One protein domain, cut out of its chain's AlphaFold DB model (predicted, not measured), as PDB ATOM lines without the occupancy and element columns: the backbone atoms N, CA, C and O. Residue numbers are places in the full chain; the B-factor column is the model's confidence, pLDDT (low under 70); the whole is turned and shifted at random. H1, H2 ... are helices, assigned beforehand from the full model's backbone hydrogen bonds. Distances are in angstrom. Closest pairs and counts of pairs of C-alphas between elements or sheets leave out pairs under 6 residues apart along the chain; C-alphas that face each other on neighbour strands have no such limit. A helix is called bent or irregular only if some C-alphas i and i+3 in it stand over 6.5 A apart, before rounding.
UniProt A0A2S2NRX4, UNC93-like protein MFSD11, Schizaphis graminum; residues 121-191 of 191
ATOM      1  N   SER A 121     -36.192 -42.245 -37.168       84.56
ATOM      2  CA  SER A 121     -34.926 -42.980 -37.085       84.56
ATOM      3  C   SER A 121     -33.736 -42.117 -37.527       84.56
ATOM      4  O   SER A 121     -33.813 -41.400 -38.526       84.56
ATOM      5  N   PHE A 122     -32.604 -42.226 -36.824       86.62
ATOM      6  CA  PHE A 122     -31.370 -41.481 -37.108       86.62
ATOM      7  C   PHE A 122     -30.917 -41.605 -38.572       86.62
ATOM      8  O   PHE A 122     -30.546 -40.619 -39.209       86.62
ATOM      9  N   ILE A 123     -31.020 -42.810 -39.142       89.00
ATOM     10  CA  ILE A 123     -30.664 -43.070 -40.546       89.00
ATOM     11  C   ILE A 123     -31.574 -42.274 -41.486       89.00
ATOM     12  O   ILE A 123     -31.118 -41.721 -42.489       89.00
ATOM     13  N   GLN A 124     -32.860 -42.184 -41.150       87.69
ATOM     14  CA  GLN A 124     -33.824 -41.432 -41.938       87.69
ATOM     15  C   GLN A 124     -33.577 -39.921 -41.825       87.69
ATOM     16  O   GLN A 124     -33.686 -39.228 -42.833       87.69
ATOM     17  N   GLN A 125     -33.157 -39.414 -40.662       87.00
ATOM     18  CA  GLN A 125     -32.751 -38.010 -40.513       87.00
ATOM     19  C   GLN A 125     -31.541 -37.683 -41.391       87.00
ATOM     20  O   GLN A 125     -31.605 -36.741 -42.174       87.00
ATOM     21  N   ILE A 126     -30.489 -38.512 -41.366       90.00
ATOM     22  CA  ILE A 126     -29.324 -38.334 -42.250       90.00
ATOM     23  C   ILE A 126     -29.748 -38.355 -43.721       90.00
ATOM     24  O   ILE A 126     -29.293 -37.526 -44.512       90.00
ATOM     25  N   LYS A 127     -30.628 -39.286 -44.104       91.12
ATOM     26  CA  LYS A 127     -31.135 -39.381 -45.477       91.12
ATOM     27  C   LYS A 127     -31.902 -38.120 -45.880       91.12
ATOM     28  O   LYS A 127     -31.672 -37.605 -46.975       91.12
ATOM     29  N   ASN A 128     -32.753 -37.600 -45.000       88.81
ATOM     30  CA  ASN A 128     -33.510 -36.372 -45.226       88.81
ATOM     31  C   ASN A 128     -32.579 -35.156 -45.330       88.81
ATOM     32  O   ASN A 128     -32.690 -34.398 -46.290       88.81
ATOM     33  N   THR A 129     -31.607 -35.011 -44.424       89.69
ATOM     34  CA  THR A 129     -30.594 -33.945 -44.475       89.69
ATOM     35  C   THR A 129     -29.794 -34.005 -45.771       89.69
ATOM     36  O   THR A 129     -29.614 -32.984 -46.430       89.69
ATOM     37  N   LYS A 130     -29.364 -35.199 -46.195       91.69
ATOM     38  CA  LYS A 130     -28.646 -35.384 -47.462       91.69
ATOM     39  C   LYS A 130     -29.518 -35.022 -48.665       91.69
ATOM     40  O   LYS A 130     -29.036 -34.382 -49.594       91.69
ATOM     41  N   SER A 131     -30.790 -35.416 -48.651       93.00
ATOM     42  CA  SER A 131     -31.740 -35.062 -49.708       93.00
ATOM     43  C   SER A 131     -31.947 -33.550 -49.783       93.00
ATOM     44  O   SER A 131     -31.881 -32.982 -50.870       93.00
ATOM     45  N   LEU A 132     -32.136 -32.893 -48.633       90.94
ATOM     46  CA  LEU A 132     -32.298 -31.444 -48.539       90.94
ATOM     47  C   LEU A 132     -31.051 -30.718 -49.049       90.94
ATOM     48  O   LEU A 132     -31.164 -29.821 -49.878       90.94
ATOM     49  N   PHE A 133     -29.863 -31.161 -48.636       91.06
ATOM     50  CA  PHE A 133     -28.584 -30.602 -49.072       91.06
ATOM     51  C   PHE A 133     -28.393 -30.633 -50.600       91.06
ATOM     52  O   PHE A 133     -27.718 -29.773 -51.161       91.06
ATOM     53  N   LEU A 134     -29.001 -31.608 -51.285       92.00
ATOM     54  CA  LEU A 134     -28.904 -31.788 -52.736       92.00
ATOM     55  C   LEU A 134     -30.024 -31.098 -53.534       92.00
ATOM     56  O   LEU A 134     -30.002 -31.148 -54.768       92.00
ATOM     57  N   THR A 135     -30.985 -30.445 -52.875       94.88
ATOM     58  CA  THR A 135     -32.028 -29.670 -53.566       94.88
ATOM     59  C   THR A 135     -31.434 -28.493 -54.345       94.88
ATOM     60  O   THR A 135     -30.353 -27.992 -54.035       94.88
ATOM     61  N   LYS A 136     -32.118 -28.060 -55.415       91.62
ATOM     62  CA  LYS A 136     -31.601 -27.019 -56.321       91.62
ATOM     63  C   LYS A 136     -31.298 -25.716 -55.583       91.62
ATOM     64  O   LYS A 136     -30.199 -25.193 -55.752       91.62
ATOM     65  N   ASP A 137     -32.219 -25.278 -54.734       92.19
ATOM     66  CA  ASP A 137     -32.080 -24.037 -53.976       92.19
ATOM     67  C   ASP A 137     -30.961 -24.166 -52.940       92.19
ATOM     68  O   ASP A 137     -30.057 -23.334 -52.893       92.19
ATOM     69  N   MET A 138     -30.919 -25.278 -52.198       92.81
ATOM     70  CA  MET A 138     -29.890 -25.482 -51.177       92.81
ATOM     71  C   MET A 138     -28.482 -25.588 -51.763       92.81
ATOM     72  O   MET A 138     -27.531 -25.138 -51.136       92.81
ATOM     73  N   ARG A 139     -28.319 -26.099 -52.990       90.56
ATOM     74  CA  ARG A 139     -27.013 -26.096 -53.673       90.56
ATOM     75  C   ARG A 139     -26.506 -24.688 -53.977       90.56
ATOM     76  O   ARG A 139     -25.306 -24.465 -53.860       90.56
ATOM     77  N   LEU A 140     -27.391 -23.758 -54.341       92.75
ATOM     78  CA  LEU A 140     -27.020 -22.350 -54.513       92.75
ATOM     79  C   LEU A 140     -26.663 -21.723 -53.162       92.75
ATOM     80  O   LEU A 140     -25.607 -21.103 -53.044       92.75
ATOM     81  N   LEU A 141     -27.474 -21.966 -52.127       92.38
ATOM     82  CA  LEU A 141     -27.176 -21.481 -50.777       92.38
ATOM     83  C   LEU A 141     -25.876 -22.066 -50.212       92.38
ATOM     84  O   LEU A 141     -25.144 -21.348 -49.546       92.38
ATOM     85  N   ASN A 142     -25.535 -23.322 -50.508       92.00
ATOM     86  CA  ASN A 142     -24.291 -23.947 -50.052       92.00
ATOM     87  C   ASN A 142     -23.050 -23.186 -50.535       92.00
ATOM     88  O   ASN A 142     -22.076 -23.087 -49.793       92.00
ATOM     89  N   VAL A 143     -23.082 -22.617 -51.746       92.81
ATOM     90  CA  VAL A 143     -21.991 -21.764 -52.249       92.81
ATOM     91  C   VAL A 143     -21.887 -20.491 -51.408       92.81
ATOM     92  O   VAL A 143     -20.791 -20.119 -50.989       92.81
ATOM     93  N   SER A 144     -23.019 -19.858 -51.093       92.25
ATOM     94  CA  SER A 144     -23.066 -18.688 -50.210       92.25
ATOM     95  C   SER A 144     -22.627 -19.017 -48.778       92.25
ATOM     96  O   SER A 144     -21.871 -18.252 -48.185       92.25
ATOM     97  N   PHE A 145     -23.028 -20.161 -48.220       90.88
ATOM     98  CA  PHE A 145     -22.602 -20.625 -46.895       90.88
ATOM     99  C   PHE A 145     -21.104 -20.919 -46.847       90.88
ATOM    100  O   PHE A 145     -20.424 -20.549 -45.893       90.88
ATOM    101  N   PHE A 146     -20.560 -21.522 -47.902       92.50
ATOM    102  CA  PHE A 146     -19.125 -21.744 -48.012       92.50
ATOM    103  C   PHE A 146     -18.358 -20.417 -48.081       92.50
ATOM    104  O   PHE A 146     -17.397 -20.217 -47.339       92.50
ATOM    105  N   PHE A 147     -18.816 -19.481 -48.916       93.12
ATOM    106  CA  PHE A 147     -18.209 -18.156 -49.025       93.12
ATOM    107  C   PHE A 147     -18.279 -17.367 -47.712       93.12
ATOM    108  O   PHE A 147     -17.275 -16.813 -47.276       93.12
ATOM    109  N   THR A 148     -19.435 -17.348 -47.047       90.50
ATOM    110  CA  THR A 148     -19.600 -16.666 -45.752       90.50
ATOM    111  C   THR A 148     -18.740 -17.299 -44.660       90.50
ATOM    112  O   THR A 148     -18.139 -16.569 -43.878       90.50
ATOM    113  N   GLY A 149     -18.581 -18.627 -44.646       89.06
ATOM    114  CA  GLY A 149     -17.655 -19.315 -43.742       89.06
ATOM    115  C   GLY A 149     -16.184 -18.955 -43.990       89.06
ATOM    116  O   GLY A 149     -15.434 -18.715 -43.038       89.06
ATOM    117  N   LEU A 150     -15.769 -18.855 -45.259       90.19
ATOM    118  CA  LEU A 150     -14.432 -18.370 -45.623       90.19
ATOM    119  C   LEU A 150     -14.229 -16.910 -45.214       90.19
ATOM    120  O   LEU A 150     -13.196 -16.577 -44.636       90.19
ATOM    121  N   HIS A 151     -15.218 -16.055 -45.470       88.81
ATOM    122  CA  HIS A 151     -15.198 -14.649 -45.077       88.81
ATOM    123  C   HIS A 151     -15.073 -14.494 -43.555       88.81
ATOM    124  O   HIS A 151     -14.183 -13.781 -43.092       88.81
ATOM    125  N   LEU A 152     -15.887 -15.225 -42.783       85.75
ATOM    126  CA  LEU A 152     -15.831 -15.266 -41.319       85.75
ATOM    127  C   LEU A 152     -14.446 -15.682 -40.820       85.75
ATOM    128  O   LEU A 152     -13.848 -15.008 -39.985       85.75
ATOM    129  N   SER A 153     -13.898 -16.755 -41.390       87.19
ATOM    130  CA  SER A 153     -12.557 -17.235 -41.040       87.19
ATOM    131  C   SER A 153     -11.480 -16.193 -41.355       87.19
ATOM    132  O   SER A 153     -10.545 -16.003 -40.571       87.19
ATOM    133  N   PHE A 154     -11.615 -15.498 -42.485       86.50
ATOM    134  CA  PHE A 154     -10.676 -14.473 -42.915       86.50
ATOM    135  C   PHE A 154     -10.664 -13.274 -41.964       86.50
ATOM    136  O   PHE A 154      -9.598 -12.940 -41.443       86.50
ATOM    137  N   TYR A 155     -11.814 -12.647 -41.700       81.81
ATOM    138  CA  TYR A 155     -11.837 -11.439 -40.870       81.81
ATOM    139  C   TYR A 155     -11.548 -11.746 -39.394       81.81
ATOM    140  O   TYR A 155     -10.820 -10.986 -38.754       81.81
ATOM    141  N   ALA A 156     -12.036 -12.875 -38.864       78.69
ATOM    142  CA  ALA A 156     -11.881 -13.211 -37.447       78.69
ATOM    143  C   ALA A 156     -10.456 -13.657 -37.075       78.69
ATOM    144  O   ALA A 156     -10.045 -13.485 -35.930       78.69
ATOM    145  N   SER A 157      -9.689 -14.239 -38.011       79.12
ATOM    146  CA  SER A 157      -8.378 -14.833 -37.693       79.12
ATOM    147  C   SER A 157      -7.235 -14.354 -38.585       79.12
ATOM    148  O   SER A 157      -6.201 -13.899 -38.083       79.12
ATOM    149  N   VAL A 158      -7.403 -14.423 -39.906       84.69
ATOM    150  CA  VAL A 158      -6.319 -14.176 -40.866       84.69
ATOM    151  C   VAL A 158      -5.985 -12.693 -40.932       84.69
ATOM    152  O   VAL A 158      -4.809 -12.335 -40.893       84.69
ATOM    153  N   TYR A 159      -6.998 -11.829 -40.987       84.62
ATOM    154  CA  TYR A 159      -6.823 -10.383 -41.096       84.62
ATOM    155  C   TYR A 159      -6.071  -9.811 -39.887       84.62
ATOM    156  O   TYR A 159      -5.009  -9.204 -40.040       84.62
ATOM    157  N   SER A 160      -6.560 -10.103 -38.679       79.19
ATOM    158  CA  SER A 160      -5.945  -9.673 -37.420       79.19
ATOM    159  C   SER A 160      -4.508 -10.197 -37.264       79.19
ATOM    160  O   SER A 160      -3.580  -9.431 -37.000       79.19
ATOM    161  N   SER A 161      -4.278 -11.486 -37.540       83.25
ATOM    162  CA  SER A 161      -2.933 -12.076 -37.476       83.25
ATOM    163  C   SER A 161      -1.979 -11.439 -38.490       83.25
ATOM    164  O   SER A 161      -0.829 -11.144 -38.165       83.25
ATOM    165  N   SER A 162      -2.454 -11.174 -39.709       84.81
ATOM    166  CA  SER A 162      -1.646 -10.554 -40.766       84.81
ATOM    167  C   SER A 162      -1.153  -9.165 -40.358       84.81
ATOM    168  O   SER A 162       0.015  -8.848 -40.584       84.81
ATOM    169  N   ILE A 163      -1.990  -8.361 -39.694       83.50
ATOM    170  CA  ILE A 163      -1.583  -7.064 -39.129       83.50
ATOM    171  C   ILE A 163      -0.505  -7.266 -38.055       83.50
ATOM    172  O   ILE A 163       0.554  -6.639 -38.112       83.50
ATOM    173  N   GLY A 164      -0.724  -8.190 -37.114       79.25
ATOM    174  CA  GLY A 164       0.189  -8.423 -35.990       79.25
ATOM    175  C   GLY A 164       1.578  -8.919 -36.399       79.25
ATOM    176  O   GLY A 164       2.580  -8.508 -35.806       79.25
ATOM    177  N   PHE A 165       1.658  -9.760 -37.433       82.50
ATOM    178  CA  PHE A 165       2.912 -10.345 -37.920       82.50
ATOM    179  C   PHE A 165       3.629  -9.501 -38.988       82.50
ATOM    180  O   PHE A 165       4.776  -9.801 -39.339       82.50
ATOM    181  N   THR A 166       3.018  -8.419 -39.484       82.69
ATOM    182  CA  THR A 166       3.648  -7.541 -40.482       82.69
ATOM    183  C   THR A 166       4.693  -6.630 -39.833       82.69
ATOM    184  O   THR A 166       4.405  -5.526 -39.374       82.69
ATOM    185  N   LYS A 167       5.963  -7.058 -39.867       74.19
ATOM    186  CA  LYS A 167       7.116  -6.318 -39.303       74.19
ATOM    187  C   LYS A 167       7.332  -4.922 -39.909       74.19
ATOM    188  O   LYS A 167       7.979  -4.080 -39.296       74.19
ATOM    189  N   ARG A 168       6.788  -4.663 -41.104       78.06
ATOM    190  CA  ARG A 168       6.905  -3.378 -41.818       78.06
ATOM    191  C   ARG A 168       5.990  -2.278 -41.254       78.06
ATOM    192  O   ARG A 168       6.206  -1.118 -41.573       78.06
ATOM    193  N   MET A 169       5.011  -2.622 -40.408       71.75
ATOM    194  CA  MET A 169       4.109  -1.666 -39.736       71.75
ATOM    195  C   MET A 169       4.725  -1.010 -38.480       71.75
ATOM    196  O   MET A 169       4.062  -0.222 -37.810       71.75
ATOM    197  N   GLY A 170       5.993  -1.297 -38.165       73.06
ATOM    198  CA  GLY A 170       6.694  -0.736 -37.007       73.06
ATOM    199  C   GLY A 170       6.330  -1.411 -35.680       73.06
ATOM    200  O   GLY A 170       5.626  -2.421 -35.647       73.06
ATOM    201  N   SER A 171       6.811  -0.855 -34.564       68.69
ATOM    202  CA  SER A 171       6.596  -1.393 -33.206       68.69
ATOM    203  C   SER A 171       5.131  -1.387 -32.754       68.69
ATOM    204  O   SER A 171       4.769  -2.117 -31.834       68.69
ATOM    205  N   ASN A 172       4.277  -0.603 -33.419       70.31
ATOM    206  CA  ASN A 172       2.863  -0.433 -33.077       70.31
ATOM    207  C   ASN A 172       1.936  -1.462 -33.755       70.31
ATOM    208  O   ASN A 172       0.718  -1.378 -33.600       70.31
ATOM    209  N   SER A 173       2.472  -2.454 -34.481       68.75
ATOM    210  CA  SER A 173       1.670  -3.476 -35.183       68.75
ATOM    211  C   SER A 173       0.686  -4.206 -34.263       68.75
ATOM    212  O   SER A 173      -0.448  -4.473 -34.649       68.75
ATOM    213  N   LYS A 174       1.070  -4.454 -33.006       68.56
ATOM    214  CA  LYS A 174       0.204  -5.086 -31.998       68.56
ATOM    215  C   LYS A 174      -0.972  -4.198 -31.565       68.56
ATOM    216  O   LYS A 174      -2.048  -4.716 -31.295       68.56
ATOM    217  N   GLN A 175      -0.797  -2.875 -31.530       71.62
ATOM    218  CA  GLN A 175      -1.888  -1.940 -31.219       71.62
ATOM    219  C   GLN A 175      -2.882  -1.840 -32.386       71.62
ATOM    220  O   GLN A 175      -4.089  -1.774 -32.166       71.62
ATOM    221  N   LEU A 176      -2.389  -1.919 -33.627       74.75
ATOM    222  CA  LEU A 176      -3.224  -1.956 -34.834       74.75
ATOM    223  C   LEU A 176      -4.114  -3.207 -34.890       74.75
ATOM    224  O   LEU A 176      -5.252  -3.121 -35.348       74.75
ATOM    225  N   VAL A 177      -3.645  -4.347 -34.369       76.25
ATOM    226  CA  VAL A 177      -4.463  -5.562 -34.207       76.25
ATOM    227  C   VAL A 177      -5.673  -5.294 -33.313       76.25
ATOM    228  O   VAL A 177      -6.804  -5.554 -33.724       76.25
ATOM    229  N   ALA A 178      -5.451  -4.731 -32.125       71.50
ATOM    230  CA  ALA A 178      -6.530  -4.411 -31.194       71.50
ATOM    231  C   ALA A 178      -7.518  -3.394 -31.794       71.50
ATOM    232  O   ALA A 178      -8.732  -3.583 -31.708       71.50
ATOM    233  N   LEU A 179      -7.005  -2.363 -32.473       77.94
ATOM    234  CA  LEU A 179      -7.823  -1.348 -33.138       77.94
ATOM    235  C   LEU A 179      -8.682  -1.941 -34.270       77.94
ATOM    236  O   LEU A 179      -9.851  -1.588 -34.405       77.94
ATOM    237  N   SER A 180      -8.132  -2.877 -35.049       80.62
ATOM    238  CA  SER A 180      -8.887  -3.573 -36.098       80.62
ATOM    239  C   SER A 180     -10.056  -4.388 -35.531       80.62
ATOM    240  O   SER A 180     -11.157  -4.322 -36.069       80.62
ATOM    241  N   GLY A 181      -9.853  -5.080 -34.403       74.06
ATOM    242  CA  GLY A 181     -10.911  -5.824 -33.715       74.06
ATOM    243  C   GLY A 181     -12.016  -4.919 -33.166       74.06
ATOM    244  O   GLY A 181     -13.192  -5.261 -33.267       74.06
ATOM    245  N   LEU A 182     -11.654  -3.735 -32.656       76.56
ATOM    246  CA  LEU A 182     -12.618  -2.728 -32.207       76.56
ATOM    247  C   LEU A 182     -13.515  -2.256 -33.361       76.56
ATOM    248  O   LEU A 182     -14.735  -2.234 -33.218       76.56
ATOM    249  N   PHE A 183     -12.930  -1.910 -34.513       80.44
ATOM    250  CA  PHE A 183     -13.698  -1.460 -35.677       80.44
ATOM    251  C   PHE A 183     -14.573  -2.559 -36.279       80.44
ATOM    252  O   PHE A 183     -15.692  -2.266 -36.694       80.44
ATOM    253  N   ILE A 184     -14.106  -3.811 -36.280       80.06
ATOM    254  CA  ILE A 184     -14.927  -4.966 -36.665       80.06
ATOM    255  C   ILE A 184     -16.150  -5.066 -35.744       80.06
ATOM    256  O   ILE A 184     -17.271  -5.108 -36.240       80.06
ATOM    257  N   GLY A 185     -15.956  -5.010 -34.422       70.19
ATOM    258  CA  GLY A 185     -17.062  -5.064 -33.461       70.19
ATOM    259  C   GLY A 185     -18.043  -3.893 -33.592       70.19
ATOM    260  O   GLY A 185     -19.249  -4.087 -33.486       70.19
ATOM    261  N   ILE A 186     -17.553  -2.680 -33.876       78.12
ATOM    262  CA  ILE A 186     -18.411  -1.518 -34.169       78.12
ATOM    263  C   ILE A 186     -19.229  -1.757 -35.445       78.12
ATOM    264  O   ILE A 186     -20.428  -1.485 -35.453       78.12
ATOM    265  N   GLY A 187     -18.605  -2.285 -36.503       77.44
ATOM    266  CA  GLY A 187     -19.292  -2.638 -37.747       77.44
ATOM    267  C   GLY A 187     -20.396  -3.671 -37.523       77.44
ATOM    268  O   GLY A 187     -21.519  -3.467 -37.968       77.44
ATOM    269  N   GLU A 188     -20.119  -4.719 -36.745       74.88
ATOM    270  CA  GLU A 188     -21.108  -5.748 -36.396       74.88
ATOM    271  C   GLU A 188     -22.282  -5.215 -35.553       74.88
ATOM    272  O   GLU A 188     -23.361  -5.807 -35.566       74.88
ATOM    273  N   ILE A 189     -22.099  -4.117 -34.811       73.88
ATOM    274  CA  ILE A 189     -23.170  -3.469 -34.036       73.88
ATOM    275  C   ILE A 189     -24.016  -2.537 -34.915       73.88
ATOM    276  O   ILE A 189     -25.227  -2.451 -34.713       73.88
ATOM    277  N   LEU A 190     -23.391  -1.814 -35.850       75.81
ATOM    278  CA  LEU A 190     -24.082  -0.832 -36.692       75.81
ATOM    279  C   LEU A 190     -24.858  -1.470 -37.854       75.81
ATOM    280  O   LEU A 190     -25.855  -0.882 -38.276       75.81
ATOM    281  N   GLY A 191     -24.460  -2.670 -38.294       56.31
ATOM    282  CA  GLY A 191     -25.131  -3.430 -39.355       56.31
ATOM    283  C   GLY A 191     -24.457  -3.295 -40.710       56.31
ATOM    284  O   GLY A 191     -24.362  -2.157 -41.218       56.31
TER     285      GLY A 191
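AT A GLANCE: This is residues 121 to 191 of the 191 residues of the protein "UNC93-like protein MFSD11" of Schizaphis graminum (UniProt A0A2S2NRX4). One long helix, H2, makes most of the length of an extended all-helix model; at its last residues the chain turns and H3 folds back beside it as an open V, while at its first residues H1 turns off to make a corner. H1 and the first half of H2 stand clear of H3, and the free ends of H1 and H3 stick out. The printed part has 71 residues with three named helices, in the order H1, H2, H3, and no named strand. The radius of gyration of the C-alphas is 19.3 A, and the C-alphas span 58 by 27 by 23 A.

IN THESE COORDINATES: H2, residues 136 to 165, is 42.5 A long, from C-alpha 136 at (-31.601, -27.019, -56.321) to C-alpha 165 at (2.912, -10.345, -37.920). It has a kink of 31 degrees near residue 154, and it is only just irregular: C-alphas 156 and 159 are 6.8 A apart. H3, residues 173 to 190, is 25.9 A long and ends with C-alpha 190 at (-24.082, -0.832, -36.692). H1, residues 122 to 133, is 16.4 A long.

HOW THE PARTS SIT: H2 and H3 form a helical hairpin. They touch through residues 160 to 165 of H2 and 173 to 181 of H3 alone; their closest C-alphas, of Gly 164 and Lys 174, are 5.2 A apart. They run opposite ways at a shallow tilt of 34.9 degrees, only just short of steep. H1 and H2 only just touch, only at the corner by their link, with 3 pairs of C-alphas within 8 A; the closest, of Phe 133 and Arg 139, are 6.6 A apart. Their lines are about perpendicular, at 87 degrees. H1 and H3 are apart. Every O i to N i+4 pair is within hydrogen-bond range in H1, against 23 of 26 in H2 and 13 of 14 in H3.

THE WHOLE: The C-alphas of Ser 121 and Gly 170, the two farthest apart, are 59.3 A apart. The printed part has no cut; the link from H1 to H2 is tight and that from H2 to H3 is short. The mean pLDDT of the printed part is 83.1, with residues 171, 173 to 174 and 191 under 70.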